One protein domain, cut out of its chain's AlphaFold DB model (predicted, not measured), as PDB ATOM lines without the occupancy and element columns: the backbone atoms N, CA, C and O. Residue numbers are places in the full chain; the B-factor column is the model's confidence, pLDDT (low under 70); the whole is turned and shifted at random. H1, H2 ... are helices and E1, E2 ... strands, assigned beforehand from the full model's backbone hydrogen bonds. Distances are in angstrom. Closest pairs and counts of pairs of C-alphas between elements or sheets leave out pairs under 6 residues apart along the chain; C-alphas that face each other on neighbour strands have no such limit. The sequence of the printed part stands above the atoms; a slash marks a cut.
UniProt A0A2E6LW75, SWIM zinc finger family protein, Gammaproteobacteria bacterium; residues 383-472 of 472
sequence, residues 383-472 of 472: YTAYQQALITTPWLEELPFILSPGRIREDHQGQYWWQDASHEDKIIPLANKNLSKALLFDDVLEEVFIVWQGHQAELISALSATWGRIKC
ATOM      1  N   TYR A 383     -35.292  31.477   6.885       84.81
ATOM      2  CA  TYR A 383     -34.374  32.491   6.385       84.81
ATOM      3  C   TYR A 383     -34.416  33.779   7.217       84.81
ATOM      4  O   TYR A 383     -33.363  34.281   7.603       84.81
ATOM      5  N   THR A 384     -35.606  34.288   7.549       86.62
ATOM      6  CA  THR A 384     -35.774  35.492   8.379       86.62
ATOM      7  C   THR A 384     -35.265  35.258   9.797       86.62
ATOM      8  O   THR A 384     -34.529  36.082  10.335       86.62
ATOM      9  N   ALA A 385     -35.605  34.117  10.400       85.62
ATOM     10  CA  ALA A 385     -35.146  33.780  11.744       85.62
ATOM     11  C   ALA A 385     -33.615  33.606  11.799       85.62
ATOM     12  O   ALA A 385     -32.968  34.095  12.726       85.62
ATOM     13  N   TYR A 386     -33.019  32.998  10.771       88.06
ATOM     14  CA  TYR A 386     -31.567  32.898  10.652       88.06
ATOM     15  C   TYR A 386     -30.893  34.262  10.458       88.06
ATOM     16  O   TYR A 386     -29.912  34.559  11.136       88.06
ATOM     17  N   GLN A 387     -31.436  35.126   9.595       89.06
ATOM     18  CA  GLN A 387     -30.937  36.494   9.418       89.06
ATOM     19  C   GLN A 387     -30.993  37.294  10.723       89.06
ATOM     20  O   GLN A 387     -30.022  37.966  11.064       89.06
ATOM     21  N   GLN A 388     -32.076  37.167  11.494       88.50
ATOM     22  CA  GLN A 388     -32.199  37.822  12.794       88.50
ATOM     23  C   GLN A 388     -31.133  37.335  13.787       88.50
ATOM     24  O   GLN A 388     -30.553  38.139  14.515       88.50
ATOM     25  N   ALA A 389     -30.829  36.034  13.790       88.62
ATOM     26  CA  ALA A 389     -29.759  35.480  14.615       88.62
ATOM     27  C   ALA A 389     -28.365  35.972  14.174       88.62
ATOM     28  O   ALA A 389     -27.503  36.227  15.016       88.62
ATOM     29  N   LEU A 390     -28.148  36.169  12.870       89.62
ATOM     30  CA  LEU A 390     -26.895  36.713  12.342       89.62
ATOM     31  C   LEU A 390     -26.669  38.187  12.703       89.62
ATOM     32  O   LEU A 390     -25.516  38.600  12.784       89.62
ATOM     33  N   ILE A 391     -27.720  38.974  12.955       89.81
ATOM     34  CA  ILE A 391     -27.570  40.371  13.405       89.81
ATOM     35  C   ILE A 391     -26.840  40.433  14.754       89.81
ATOM     36  O   ILE A 391     -26.001  41.309  14.959       89.81
ATOM     37  N   THR A 392     -27.129  39.503  15.668       86.88
ATOM     38  CA  THR A 392     -26.513  39.471  17.006       86.88
ATOM     39  C   THR A 392     -25.227  38.651  17.035       86.88
ATOM     40  O   THR A 392     -24.272  39.025  17.716       86.88
ATOM     41  N   THR A 393     -25.185  37.544  16.285       89.88
ATOM     42  CA  THR A 393     -24.046  36.616  16.223       89.88
ATOM     43  C   THR A 393     -23.680  36.310  14.761       89.88
ATOM     44  O   THR A 393     -24.038  35.253  14.238       89.88
ATOM     45  N   PRO A 394     -22.934  37.195  14.072       91.19
ATOM     46  CA  PRO A 394     -22.673  37.061  12.632       91.19
ATOM     47  C   PRO A 394     -21.855  35.829  12.218       91.19
ATOM     48  O   PRO A 394     -21.847  35.443  11.050       91.19
ATOM     49  N   TRP A 395     -21.143  35.207  13.159       91.06
ATOM     50  CA  TRP A 395     -20.345  33.997  12.933       91.06
ATOM     51  C   TRP A 395     -21.090  32.699  13.273       91.06
ATOM     52  O   TRP A 395     -20.450  31.643  13.316       91.06
ATOM     53  N   LEU A 396     -22.407  32.769  13.514       89.50
ATOM     54  CA  LEU A 396     -23.254  31.612  13.793       89.50
ATOM     55  C   LEU A 396     -23.180  30.590  12.649       89.50
ATOM     56  O   LEU A 396     -23.458  30.898  11.487       89.50
ATOM     57  N   GLU A 397     -22.806  29.363  12.993       86.75
ATOM     58  CA  GLU A 397     -22.638  28.270  12.029       86.75
ATOM     59  C   GLU A 397     -23.951  27.534  11.774       86.75
ATOM     60  O   GLU A 397     -24.265  27.202  10.633       86.75
ATOM     61  N   GLU A 398     -24.726  27.331  12.837       89.88
ATOM     62  CA  GLU A 398     -25.851  26.408  12.891       89.88
ATOM     63  C   GLU A 398     -26.968  26.985  13.777       89.88
ATOM     64  O   GLU A 398     -26.692  27.535  14.846       89.88
ATOM     65  N   LEU A 399     -28.231  26.861  13.350       90.69
ATOM     66  CA  LEU A 399     -29.407  27.273  14.126       90.69
ATOM     67  C   LEU A 399     -30.462  26.146  14.129       90.69
ATOM     68  O   LEU A 399     -30.864  25.715  13.048       90.69
ATOM     69  N   PRO A 400     -30.897  25.634  15.298       92.00
ATOM     70  CA  PRO A 400     -31.897  24.573  15.362       92.00
ATOM     71  C   PRO A 400     -33.283  25.079  14.951       92.00
ATOM     72  O   PRO A 400     -33.705  26.159  15.367       92.00
ATOM     73  N   PHE A 401     -34.001  24.265  14.181       89.62
ATOM     74  CA  PHE A 401     -35.394  24.500  13.809       89.62
ATOM     75  C   PHE A 401     -36.189  23.206  13.859       89.62
ATOM     76  O   PHE A 401     -35.681  22.120  13.592       89.62
ATOM     77  N   ILE A 402     -37.474  23.354  14.145       88.19
ATOM     78  CA  ILE A 402     -38.472  22.366  13.748       88.19
ATOM     79  C   ILE A 402     -38.980  22.805  12.373       88.19
ATOM     80  O   ILE A 402     -38.923  23.985  12.058       88.19
ATOM     81  N   LEU A 403     -39.395  21.901  11.506       86.94
ATOM     82  CA  LEU A 403     -40.116  22.251  10.286       86.94
ATOM     83  C   LEU A 403     -41.572  21.830  10.439       86.94
ATOM     84  O   LEU A 403     -41.909  20.996  11.282       86.94
ATOM     85  N   SER A 404     -42.432  22.433   9.625       85.19
ATOM     86  CA  SER A 404     -43.805  21.977   9.433       85.19
ATOM     87  C   SER A 404     -43.838  20.517   8.961       85.19
ATOM     88  O   SER A 404     -42.816  19.967   8.535       85.19
ATOM     89  N   PRO A 405     -45.015  19.871   9.007       88.62
ATOM     90  CA  PRO A 405     -45.161  18.555   8.426       88.62
ATOM     91  C   PRO A 405     -44.750  18.540   6.951       88.62
ATOM     92  O   PRO A 405     -45.094  19.445   6.185       88.62
ATOM     93  N   GLY A 406     -43.998  17.520   6.546       90.75
ATOM     94  CA  GLY A 406     -43.403  17.473   5.213       90.75
ATOM     95  C   GLY A 406     -42.838  16.112   4.846       90.75
ATOM     96  O   GLY A 406     -42.982  15.143   5.584       90.75
ATOM     97  N   ARG A 407     -42.208  16.028   3.680       92.88
ATOM     98  CA  ARG A 407     -41.704  14.782   3.087       92.88
ATOM     99  C   ARG A 407     -40.238  14.941   2.712       92.88
ATOM    100  O   ARG A 407     -39.810  16.035   2.347       92.88
ATOM    101  N   ILE A 408     -39.479  13.849   2.759       94.19
ATOM    102  CA  ILE A 408     -38.126  13.826   2.197       94.19
ATOM    103  C   ILE A 408     -38.212  13.407   0.732       94.19
ATOM    104  O   ILE A 408     -38.878  12.435   0.381       94.19
ATOM    105  N   ARG A 409     -37.532  14.159  -0.130       92.69
ATOM    106  CA  ARG A 409     -37.384  13.895  -1.560       92.69
ATOM    107  C   ARG A 409     -35.905  13.735  -1.892       92.69
ATOM    108  O   ARG A 409     -35.048  14.324  -1.238       92.69
ATOM    109  N   GLU A 410     -35.615  12.941  -2.909       93.25
ATOM    110  CA  GLU A 410     -34.275  12.763  -3.470       93.25
ATOM    111  C   GLU A 410     -34.340  13.157  -4.944       93.25
ATOM    112  O   GLU A 410     -35.249  12.725  -5.659       93.25
ATOM    113  N   ASP A 411     -33.428  14.018  -5.388       91.12
ATOM    114  CA  ASP A 411     -33.346  14.390  -6.799       91.12
ATOM    115  C   ASP A 411     -32.526  13.380  -7.621       91.12
ATOM    116  O   ASP A 411     -31.932  12.433  -7.108       91.12
ATOM    117  N   HIS A 412     -32.469  13.585  -8.939       89.88
ATOM    118  CA  HIS A 412     -31.731  12.701  -9.849       89.88
ATOM    119  C   HIS A 412     -30.212  12.668  -9.605       89.88
ATOM    120  O   HIS A 412     -29.538  11.786 -10.137       89.88
ATOM    121  N   GLN A 413     -29.667  13.623  -8.850       87.69
ATOM    122  CA  GLN A 413     -28.253  13.685  -8.479       87.69
ATOM    123  C   GLN A 413     -27.985  13.033  -7.111       87.69
ATOM    124  O   GLN A 413     -26.830  12.971  -6.690       87.69
ATOM    125  N   GLY A 414     -29.022  12.518  -6.438       88.19
ATOM    126  CA  GLY A 414     -28.932  11.905  -5.112       88.19
ATOM    127  C   GLY A 414     -28.891  12.919  -3.965       88.19
ATOM    128  O   GLY A 414     -28.521  12.572  -2.845       88.19
ATOM    129  N   GLN A 415     -29.220  14.184  -4.232       90.31
ATOM    130  CA  GLN A 415     -29.287  15.227  -3.217       90.31
ATOM    131  C   GLN A 415     -30.674  15.203  -2.560       90.31
ATOM    132  O   GLN A 415     -31.709  15.140  -3.228       90.31
ATOM    133  N   TYR A 416     -30.692  15.240  -1.225       94.50
ATOM    134  CA  TYR A 416     -31.927  15.199  -0.446       94.50
ATOM    135  C   TYR A 416     -32.525  16.589  -0.238       94.50
ATOM    136  O   TYR A 416     -31.811  17.586  -0.091       94.50
ATOM    137  N   TRP A 417     -33.849  16.627  -0.162       93.94
ATOM    138  CA  TRP A 417     -34.653  17.821   0.042       93.94
ATOM    139  C   TRP A 417     -35.768  17.512   1.034       93.94
ATOM    140  O   TRP A 417     -36.357  16.434   0.998       93.94
ATOM    141  N   TRP A 418     -36.084  18.459   1.903       93.75
ATOM    142  CA  TRP A 418     -37.355  18.465   2.613       93.75
ATOM    143  C   TRP A 418     -38.361  19.301   1.818       93.75
ATOM    144  O   TRP A 418     -38.005  20.367   1.316       93.75
ATOM    145  N   GLN A 419     -39.596  18.817   1.707       92.25
ATOM    146  CA  GLN A 419     -40.709  19.477   1.029       92.25
ATOM    147  C   GLN A 419     -41.896  19.600   1.989       92.25
ATOM    148  O   GLN A 419     -42.327  18.602   2.568       92.25
ATOM    149  N   ASP A 420     -42.435  20.808   2.142       89.88
ATOM    150  CA  ASP A 420     -43.608  21.072   2.981       89.88
ATOM    151  C   ASP A 420     -44.857  20.350   2.443       89.88
ATOM    152  O   ASP A 420     -45.117  20.344   1.240       89.88
ATOM    153  N   ALA A 421     -45.645  19.743   3.335       88.88
ATOM    154  CA  ALA A 421     -46.834  18.981   2.947       88.88
ATOM    155  C   ALA A 421     -48.027  19.862   2.536       88.88
ATOM    156  O   ALA A 421     -48.924  19.382   1.849       88.88
ATOM    157  N   SER A 422     -48.065  21.122   2.978       86.38
ATOM    158  CA  SER A 422     -49.147  22.077   2.688       86.38
ATOM    159  C   SER A 422     -48.798  23.034   1.545       86.38
ATOM    160  O   SER A 422     -49.688  23.612   0.925       86.38
ATOM    161  N   HIS A 423     -47.507  23.224   1.269       84.81
ATOM    162  CA  HIS A 423     -46.989  24.130   0.250       84.81
ATOM    163  C   HIS A 423     -45.829  23.485  -0.510       84.81
ATOM    164  O   HIS A 423     -44.672  23.683  -0.154       84.81
ATOM    165  N   GLU A 424     -46.119  22.767  -1.593       82.06
ATOM    166  CA  GLU A 424     -45.110  21.997  -2.341       82.06
ATOM    167  C   GLU A 424     -43.915  22.829  -2.853       82.06
ATOM    168  O   GLU A 424     -42.826  22.279  -3.022       82.06
ATOM    169  N   ASP A 425     -44.092  24.144  -3.030       84.06
ATOM    170  CA  ASP A 425     -43.040  25.093  -3.422       84.06
ATOM    171  C   ASP A 425     -42.036  25.404  -2.294       84.06
ATOM    172  O   ASP A 425     -40.946  25.928  -2.538       84.06
ATOM    173  N   LYS A 426     -42.381  25.112  -1.032       87.62
ATOM    174  CA  LYS A 426     -41.487  25.298   0.117       87.62
ATOM    175  C   LYS A 426     -40.581  24.082   0.250       87.62
ATOM    176  O   LYS A 426     -40.923  23.091   0.894       87.62
ATOM    177  N   ILE A 427     -39.394  24.207  -0.332       91.00
ATOM    178  CA  ILE A 427     -38.347  23.190  -0.289       91.00
ATOM    179  C   ILE A 427     -37.105  23.681   0.454       91.00
ATOM    180  O   ILE A 427     -36.739  24.858   0.394       91.00
ATOM    181  N   ILE A 428     -36.441  22.764   1.154       92.06
ATOM    182  CA  ILE A 428     -35.189  23.015   1.869       92.06
ATOM    183  C   ILE A 428     -34.167  21.947   1.460       92.06
ATOM    184  O   ILE A 428     -34.431  20.760   1.656       92.06
ATOM    185  N   PRO A 429     -32.994  22.327   0.924       92.88
ATOM    186  CA  PRO A 429     -31.940  21.366   0.612       92.88
ATOM    187  C   PRO A 429     -31.313  20.795   1.887       92.88
ATOM    188  O   PRO A 429     -31.018  21.540   2.827       92.88
ATOM    189  N   LEU A 430     -31.070  19.482   1.904       93.81
ATOM    190  CA  LEU A 430     -30.527  18.764   3.057       93.81
ATOM    191  C   LEU A 430     -29.053  18.373   2.869       93.81
ATOM    192  O   LEU A 430     -28.696  17.702   1.911       93.81
ATOM    193  N   ALA A 431     -28.181  18.714   3.811       91.50
ATOM    194  CA  ALA A 431     -26.753  18.381   3.778       91.50
ATOM    195  C   ALA A 431     -26.452  16.899   4.107       91.50
ATOM    196  O   ALA A 431     -25.293  16.471   4.056       91.50
ATOM    197  N   ASN A 432     -27.469  16.109   4.474       92.50
ATOM    198  CA  ASN A 432     -27.323  14.689   4.785       92.50
ATOM    199  C   ASN A 432     -26.787  13.927   3.567       92.50
ATOM    200  O   ASN A 432     -27.295  14.063   2.461       92.50
ATOM    201  N   LYS A 433     -25.770  13.086   3.779       87.06
ATOM    202  CA  LYS A 433     -25.184  12.269   2.701       87.06
ATOM    203  C   LYS A 433     -25.926  10.965   2.466       87.06
ATOM    204  O   LYS A 433     -25.901  10.438   1.367       87.06
ATOM    205  N   ASN A 434     -26.511  10.419   3.526       87.12
ATOM    206  CA  ASN A 434     -27.269   9.181   3.500       87.12
ATOM    207  C   ASN A 434     -28.441   9.360   4.455       87.12
ATOM    208  O   ASN A 434     -28.223   9.710   5.613       87.12
ATOM    209  N   LEU A 435     -29.652   9.100   3.980       90.19
ATOM    210  CA  LEU A 435     -30.841   9.017   4.817       90.19
ATOM    211  C   LEU A 435     -31.414   7.605   4.748       90.19
ATOM    212  O   LEU A 435     -31.225   6.875   3.771       90.19
ATOM    213  N   SER A 436     -32.105   7.195   5.812       86.44
ATOM    214  CA  SER A 436     -32.820   5.922   5.802       86.44
ATOM    215  C   SER A 436     -33.852   5.922   4.678       86.44
ATOM    216  O   SER A 436     -34.647   6.854   4.567       86.44
ATOM    217  N   LYS A 437     -33.915   4.834   3.902       84.44
ATOM    218  CA  LYS A 437     -34.960   4.649   2.883       84.44
ATOM    219  C   LYS A 437     -36.371   4.721   3.474       84.44
ATOM    220  O   LYS A 437     -37.298   5.058   2.752       84.44
ATOM    221  N   ALA A 438     -36.519   4.468   4.780       84.12
ATOM    222  CA  ALA A 438     -37.784   4.630   5.493       84.12
ATOM    223  C   ALA A 438     -38.360   6.055   5.372       84.12
ATOM    224  O   ALA A 438     -39.571   6.212   5.281       84.12
ATOM    225  N   LEU A 439     -37.491   7.073   5.330       85.94
ATOM    226  CA  LEU A 439     -37.868   8.487   5.224       85.94
ATOM    227  C   LEU A 439     -38.250   8.907   3.798       85.94
ATOM    228  O   LEU A 439     -38.849   9.961   3.622       85.94
ATOM    229  N   LEU A 440     -37.867   8.109   2.797       84.69
ATOM    230  CA  LEU A 440     -38.143   8.365   1.379       84.69
ATOM    231  C   LEU A 440     -39.460   7.741   0.913       84.69
ATOM    232  O   LEU A 440     -39.915   8.027  -0.194       84.69
ATOM    233  N   PHE A 441     -40.071   6.879   1.731       79.06
ATOM    234  CA  PHE A 441     -41.447   6.475   1.480       79.06
ATOM    235  C   PHE A 441     -42.364   7.685   1.633       79.06
ATOM    236  O   PHE A 441     -42.043   8.626   2.355       79.06
ATOM    237  N   ASP A 442     -43.494   7.667   0.928       66.19
ATOM    238  CA  ASP A 442     -44.422   8.795   0.833       66.19
ATOM    239  C   ASP A 442     -45.256   8.974   2.124       66.19
ATOM    240  O   ASP A 442     -46.477   9.128   2.091       66.19
ATOM    241  N   ASP A 443     -44.579   8.948   3.270       76.50
ATOM    242  CA  ASP A 443     -45.111   9.257   4.586       76.50
ATOM    243  C   ASP A 443     -44.912  10.748   4.885       76.50
ATOM    244  O   ASP A 443     -43.884  11.343   4.544       76.50
ATOM    245  N   VAL A 444     -45.909  11.359   5.519       87.69
ATOM    246  CA  VAL A 444     -45.784  12.733   6.009       87.69
ATOM    247  C   VAL A 444     -45.091  12.666   7.361       87.69
ATOM    248  O   VAL A 444     -45.588  12.060   8.306       87.69
ATOM    249  N   LEU A 445     -43.931  13.304   7.455       90.12
ATOM    250  CA  LEU A 445     -43.228  13.487   8.712       90.12
ATOM    251  C   LEU A 445     -43.940  14.582   9.501       90.12
ATOM    252  O   LEU A 445     -44.044  15.705   9.020       90.12
ATOM    253  N   GLU A 446     -44.435  14.253  10.690       87.38
ATOM    254  CA  GLU A 446     -45.245  15.145  11.530       87.38
ATOM    255  C   GLU A 446     -44.394  16.194  12.259       87.38
ATOM    256  O   GLU A 446     -44.812  17.334  12.442       87.38
ATOM    257  N   GLU A 447     -43.187  15.807  12.667       86.25
ATOM    258  CA  GLU A 447     -42.217  16.665  13.345       86.25
ATOM    259  C   GLU A 447     -40.853  16.429  12.704       86.25
ATOM    260  O   GLU A 447     -40.373  15.298  12.664       86.25
ATOM    261  N   VAL A 448     -40.221  17.482  12.194       90.56
ATOM    262  CA  VAL A 448     -38.927  17.379  11.513       90.56
ATOM    263  C   VAL A 448     -37.955  18.320  12.201       90.56
ATOM    264  O   VAL A 448     -38.120  19.533  12.132       90.56
ATOM    265  N   PHE A 449     -36.953  17.776  12.887       93.00
ATOM    266  CA  PHE A 449     -35.932  18.567  13.562       93.00
ATOM    267  C   PHE A 449     -34.675  18.659  12.703       93.00
ATOM    268  O   PHE A 449     -34.042  17.652  12.361       93.00
ATOM    269  N   ILE A 450     -34.298  19.892  12.388       94.00
ATOM    270  CA  ILE A 450     -33.140  20.205  11.566       94.00
ATOM    271  C   ILE A 450     -32.199  21.175  12.268       94.00
ATOM    272  O   ILE A 450     -32.564  21.909  13.189       94.00
ATOM    273  N   VAL A 451     -30.990  21.248  11.734       94.19
ATOM    274  CA  VAL A 451     -30.038  22.308  12.031       94.19
ATOM    275  C   VAL A 451     -29.726  23.061  10.744       94.19
ATOM    276  O   VAL A 451     -29.221  22.494   9.779       94.19
ATOM    277  N   TRP A 452     -30.048  24.349  10.715       93.12
ATOM    278  CA  TRP A 452     -29.889  25.204   9.545       93.12
ATOM    279  C   TRP A 452     -28.510  25.853   9.489       93.12
ATOM    280  O   TRP A 452     -28.103  26.529  10.432       93.12
ATOM    281  N   GLN A 453     -27.822  25.706   8.354       88.88
ATOM    282  CA  GLN A 453     -26.465  26.219   8.114       88.88
ATOM    283  C   GLN A 453     -26.446  27.454   7.190       88.88
ATOM    284  O   GLN A 453     -25.416  27.807   6.603       88.88
ATOM    285  N   GLY A 454     -27.599  28.102   6.998       86.62
ATOM    286  CA  GLY A 454     -27.756  29.315   6.187       86.62
ATOM    287  C   GLY A 454     -28.078  29.094   4.709       86.62
ATOM    288  O   GLY A 454     -28.579  30.006   4.062       86.62
ATOM    289  N   HIS A 455     -27.813  27.901   4.181       85.25
ATOM    290  CA  HIS A 455     -28.028  27.554   2.768       85.25
ATOM    291  C   HIS A 455     -28.536  26.120   2.575       85.25
ATOM    292  O   HIS A 455     -29.202  25.843   1.585       85.25
ATOM    293  N   GLN A 456     -28.223  25.226   3.515       89.81
ATOM    294  CA  GLN A 456     -28.732  23.863   3.607       89.81
ATOM    295  C   GLN A 456     -29.049  23.544   5.070       89.81
ATOM    296  O   GLN A 456     -28.528  24.190   5.987       89.81
ATOM    297  N   ALA A 457     -29.917  22.561   5.279       93.12
ATOM    298  CA  ALA A 457     -30.255  22.025   6.588       93.12
ATOM    299  C   ALA A 457     -29.623  20.646   6.776       93.12
ATOM    300  O   ALA A 457     -29.610  19.845   5.856       93.12
ATOM    301  N   GLU A 458     -29.158  20.314   7.967       94.81
ATOM    302  CA  GLU A 458     -28.908  18.921   8.334       94.81
ATOM    303  C   GLU A 458     -30.141  18.392   9.065       94.81
ATOM    304  O   GLU A 458     -30.535  18.937  10.097       94.81
ATOM    305  N   LEU A 459     -30.774  17.358   8.517       95.44
ATOM    306  CA  LEU A 459     -31.847  16.626   9.174       95.44
ATOM    307  C   LEU A 459     -31.252  15.787  10.302       95.44
ATOM    308  O   LEU A 459     -30.414  14.929  10.043       95.44
ATOM    309  N   ILE A 460     -31.687  16.032  11.539       95.44
ATOM    310  CA  ILE A 460     -31.163  15.350  12.732       95.44
ATOM    311  C   ILE A 460     -32.154  14.301  13.242       95.44
ATOM    312  O   ILE A 460     -31.761  13.217  13.680       95.44
ATOM    313  N   SER A 461     -33.452  14.605  13.208       93.75
ATOM    314  CA  SER A 461     -34.486  13.626  13.528       93.75
ATOM    315  C   SER A 461     -35.814  13.954  12.860       93.75
ATOM    316  O   SER A 461     -36.076  15.093  12.472       93.75
ATOM    317  N   ALA A 462     -36.662  12.938  12.740       91.81
ATOM    318  CA  ALA A 462     -38.022  13.088  12.254       91.81
ATOM    319  C   ALA A 462     -38.984  12.157  12.998       91.81
ATOM    320  O   ALA A 462     -38.598  11.068  13.421       91.81
ATOM    321  N   LEU A 463     -40.241  12.568  13.141       89.19
ATOM    322  CA  LEU A 463     -41.353  11.742  13.600       89.19
ATOM    323  C   LEU A 463     -42.194  11.334  12.390       89.19
ATOM    324  O   LEU A 463     -42.796  12.182  11.740       89.19
ATOM    325  N   SER A 464     -42.228  10.037  12.104       87.38
ATOM    326  CA  SER A 464     -43.115   9.424  11.116       87.38
ATOM    327  C   SER A 464     -44.282   8.754  11.840       87.38
ATOM    328  O   SER A 464     -44.077   8.086  12.858       87.38
ATOM    329  N   ALA A 465     -45.493   8.890  11.297       82.31
ATOM    330  CA  ALA A 465     -46.665   8.184  11.809       82.31
ATOM    331  C   ALA A 465     -46.494   6.656  11.700       82.31
ATOM    332  O   ALA A 465     -46.929   5.906  12.574       82.31
ATOM    333  N   THR A 466     -45.812   6.198  10.648       84.88
ATOM    334  CA  THR A 466     -45.598   4.774  10.363       84.88
ATOM    335  C   THR A 466     -44.476   4.160  11.203       84.88
ATOM    336  O   THR A 466     -44.605   3.045  11.705       84.88
ATOM    337  N   TRP A 467     -43.356   4.869  11.343       84.88
ATOM    338  CA  TRP A 467     -42.104   4.318  11.879       84.88
ATOM    339  C   TRP A 467     -41.713   4.895  13.243       84.88
ATOM    340  O   TRP A 467     -40.701   4.494  13.819       84.88
ATOM    341  N   GLY A 468     -42.495   5.837  13.771       86.81
ATOM    342  CA  GLY A 468     -42.162   6.570  14.982       86.81
ATOM    343  C   GLY A 468     -40.994   7.536  14.772       86.81
ATOM    344  O   GLY A 468     -40.782   8.074  13.683       86.81
ATOM    345  N   ARG A 469     -40.237   7.805  15.843       87.62
ATOM    346  CA  ARG A 469     -39.104   8.743  15.801       87.62
ATOM    347  C   ARG A 469     -37.866   8.089  15.201       87.62
ATOM    348  O   ARG A 469     -37.348   7.112  15.734       87.62
ATOM    349  N   ILE A 470     -37.355   8.692  14.137       89.81
ATOM    350  CA  ILE A 470     -36.176   8.260  13.397       89.81
ATOM    351  C   ILE A 470     -35.042   9.252  13.660       89.81
ATOM    352  O   ILE A 470     -35.191  10.459  13.469       89.81
ATOM    353  N   LYS A 471     -33.886   8.731  14.077       91.00
ATOM    354  CA  LYS A 471     -32.625   9.478  14.103       91.00
ATOM    355  C   LYS A 471     -32.031   9.501  12.693       91.00
ATOM    356  O   LYS A 471     -31.968   8.443  12.064       91.00
ATOM    357  N   CYS A 472     -31.620  10.676  12.226       90.25
ATOM    358  CA  CYS A 472     -31.163  10.902  10.853       90.25
ATOM    359  C   CYS A 472     -29.653  11.134  10.761       90.25
ATOM    360  O   CYS A 472     -29.053  11.576  11.769       90.25
TER     361      CYS A 472
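Overview. This is residues 383 to 472 of the 472 residues of the protein "SWIM zinc finger family protein" of Gammaproteobacteria bacterium (UniProt A0A2E6LW75). Two small antiparallel sheets lie face to face with their strands crossed, a four-stranded, strongly twisted sheet over a three-stranded one, as a sandwich. H1 sticks out past one end of this body and adds to its length, while the short H2 lies near the other end. The printed part has 90 residues, with two named helices and seven named strands in the order H1 E1 E2 E3 E4 H2 E5 E6 E7; the sheet orders are E1 - E5 - E6 - E7 and E2 - E3 - E4. The class is mixed, helices and strands; the whole is compact, with a radius of gyration of the C-alphas of 13.2 A and spans of 40 by 27 by 25 A.

Arrangement. H1, residues 383 to 392, with its residues 383 to 390 only grazes the sheet of E1, residues 399 to 403, E5, residues 445 to 452, E6, residues 457 to 464, and E7, residues 468 to 471. The closest C-alphas of H1 and E1, those of Tyr 386 and Leu 399, are 7.0 A apart. E1 is antiparallel to E5, with N 401 and O 450 at 2.9 A. The second sheet holds E2, residues 406 to 410, E3, residues 416 to 420, and E4, residues 427 to 430, a meander, each strand the antiparallel neighbour of the one before. In the hairpin of E2 and E3, N 407 and O 419 are 2.8 A apart; in that of E3 and E4, N 418 and O 428 are 2.8 A apart. The sheets' strands stand at 55 degrees to each other. The closest C-alphas of E2 and E5, Gly 406 and Leu 445, are 5.3 A apart, and those of E4 and E6, Leu 430 and Ala 457, 4.8 A. H2, residues 437 to 440, only grazes both sheets; its closest C-alpha pair with E2 is Ile 408 and Leu 440, 5.5 A. E5 E6 E7 is a second meander, with N 451 and O 458 at 2.9 A and N 470 and O 462 at 2.8 A. E6 bends by 66 degrees at residue 460. In H1, 5 of 6 O i to N i+4 pairs are within hydrogen-bond range; H2 is too short for one.

Along the chain. H1 begins at C-alpha 383, (-34.374, 32.491, 6.385), and is 14.9 A long. E5 measures 17.8 A and E6 18.6 A. E7 ends at C-alpha 471, (-32.625, 9.478, 14.103).

Size, cuts and confidence. The C-alphas farthest apart, Thr 392 and Thr 466, are 40.2 A apart. The printed part has no cut and no long link. The mean pLDDT of the printed part is 88.9; residue 442 is under 70.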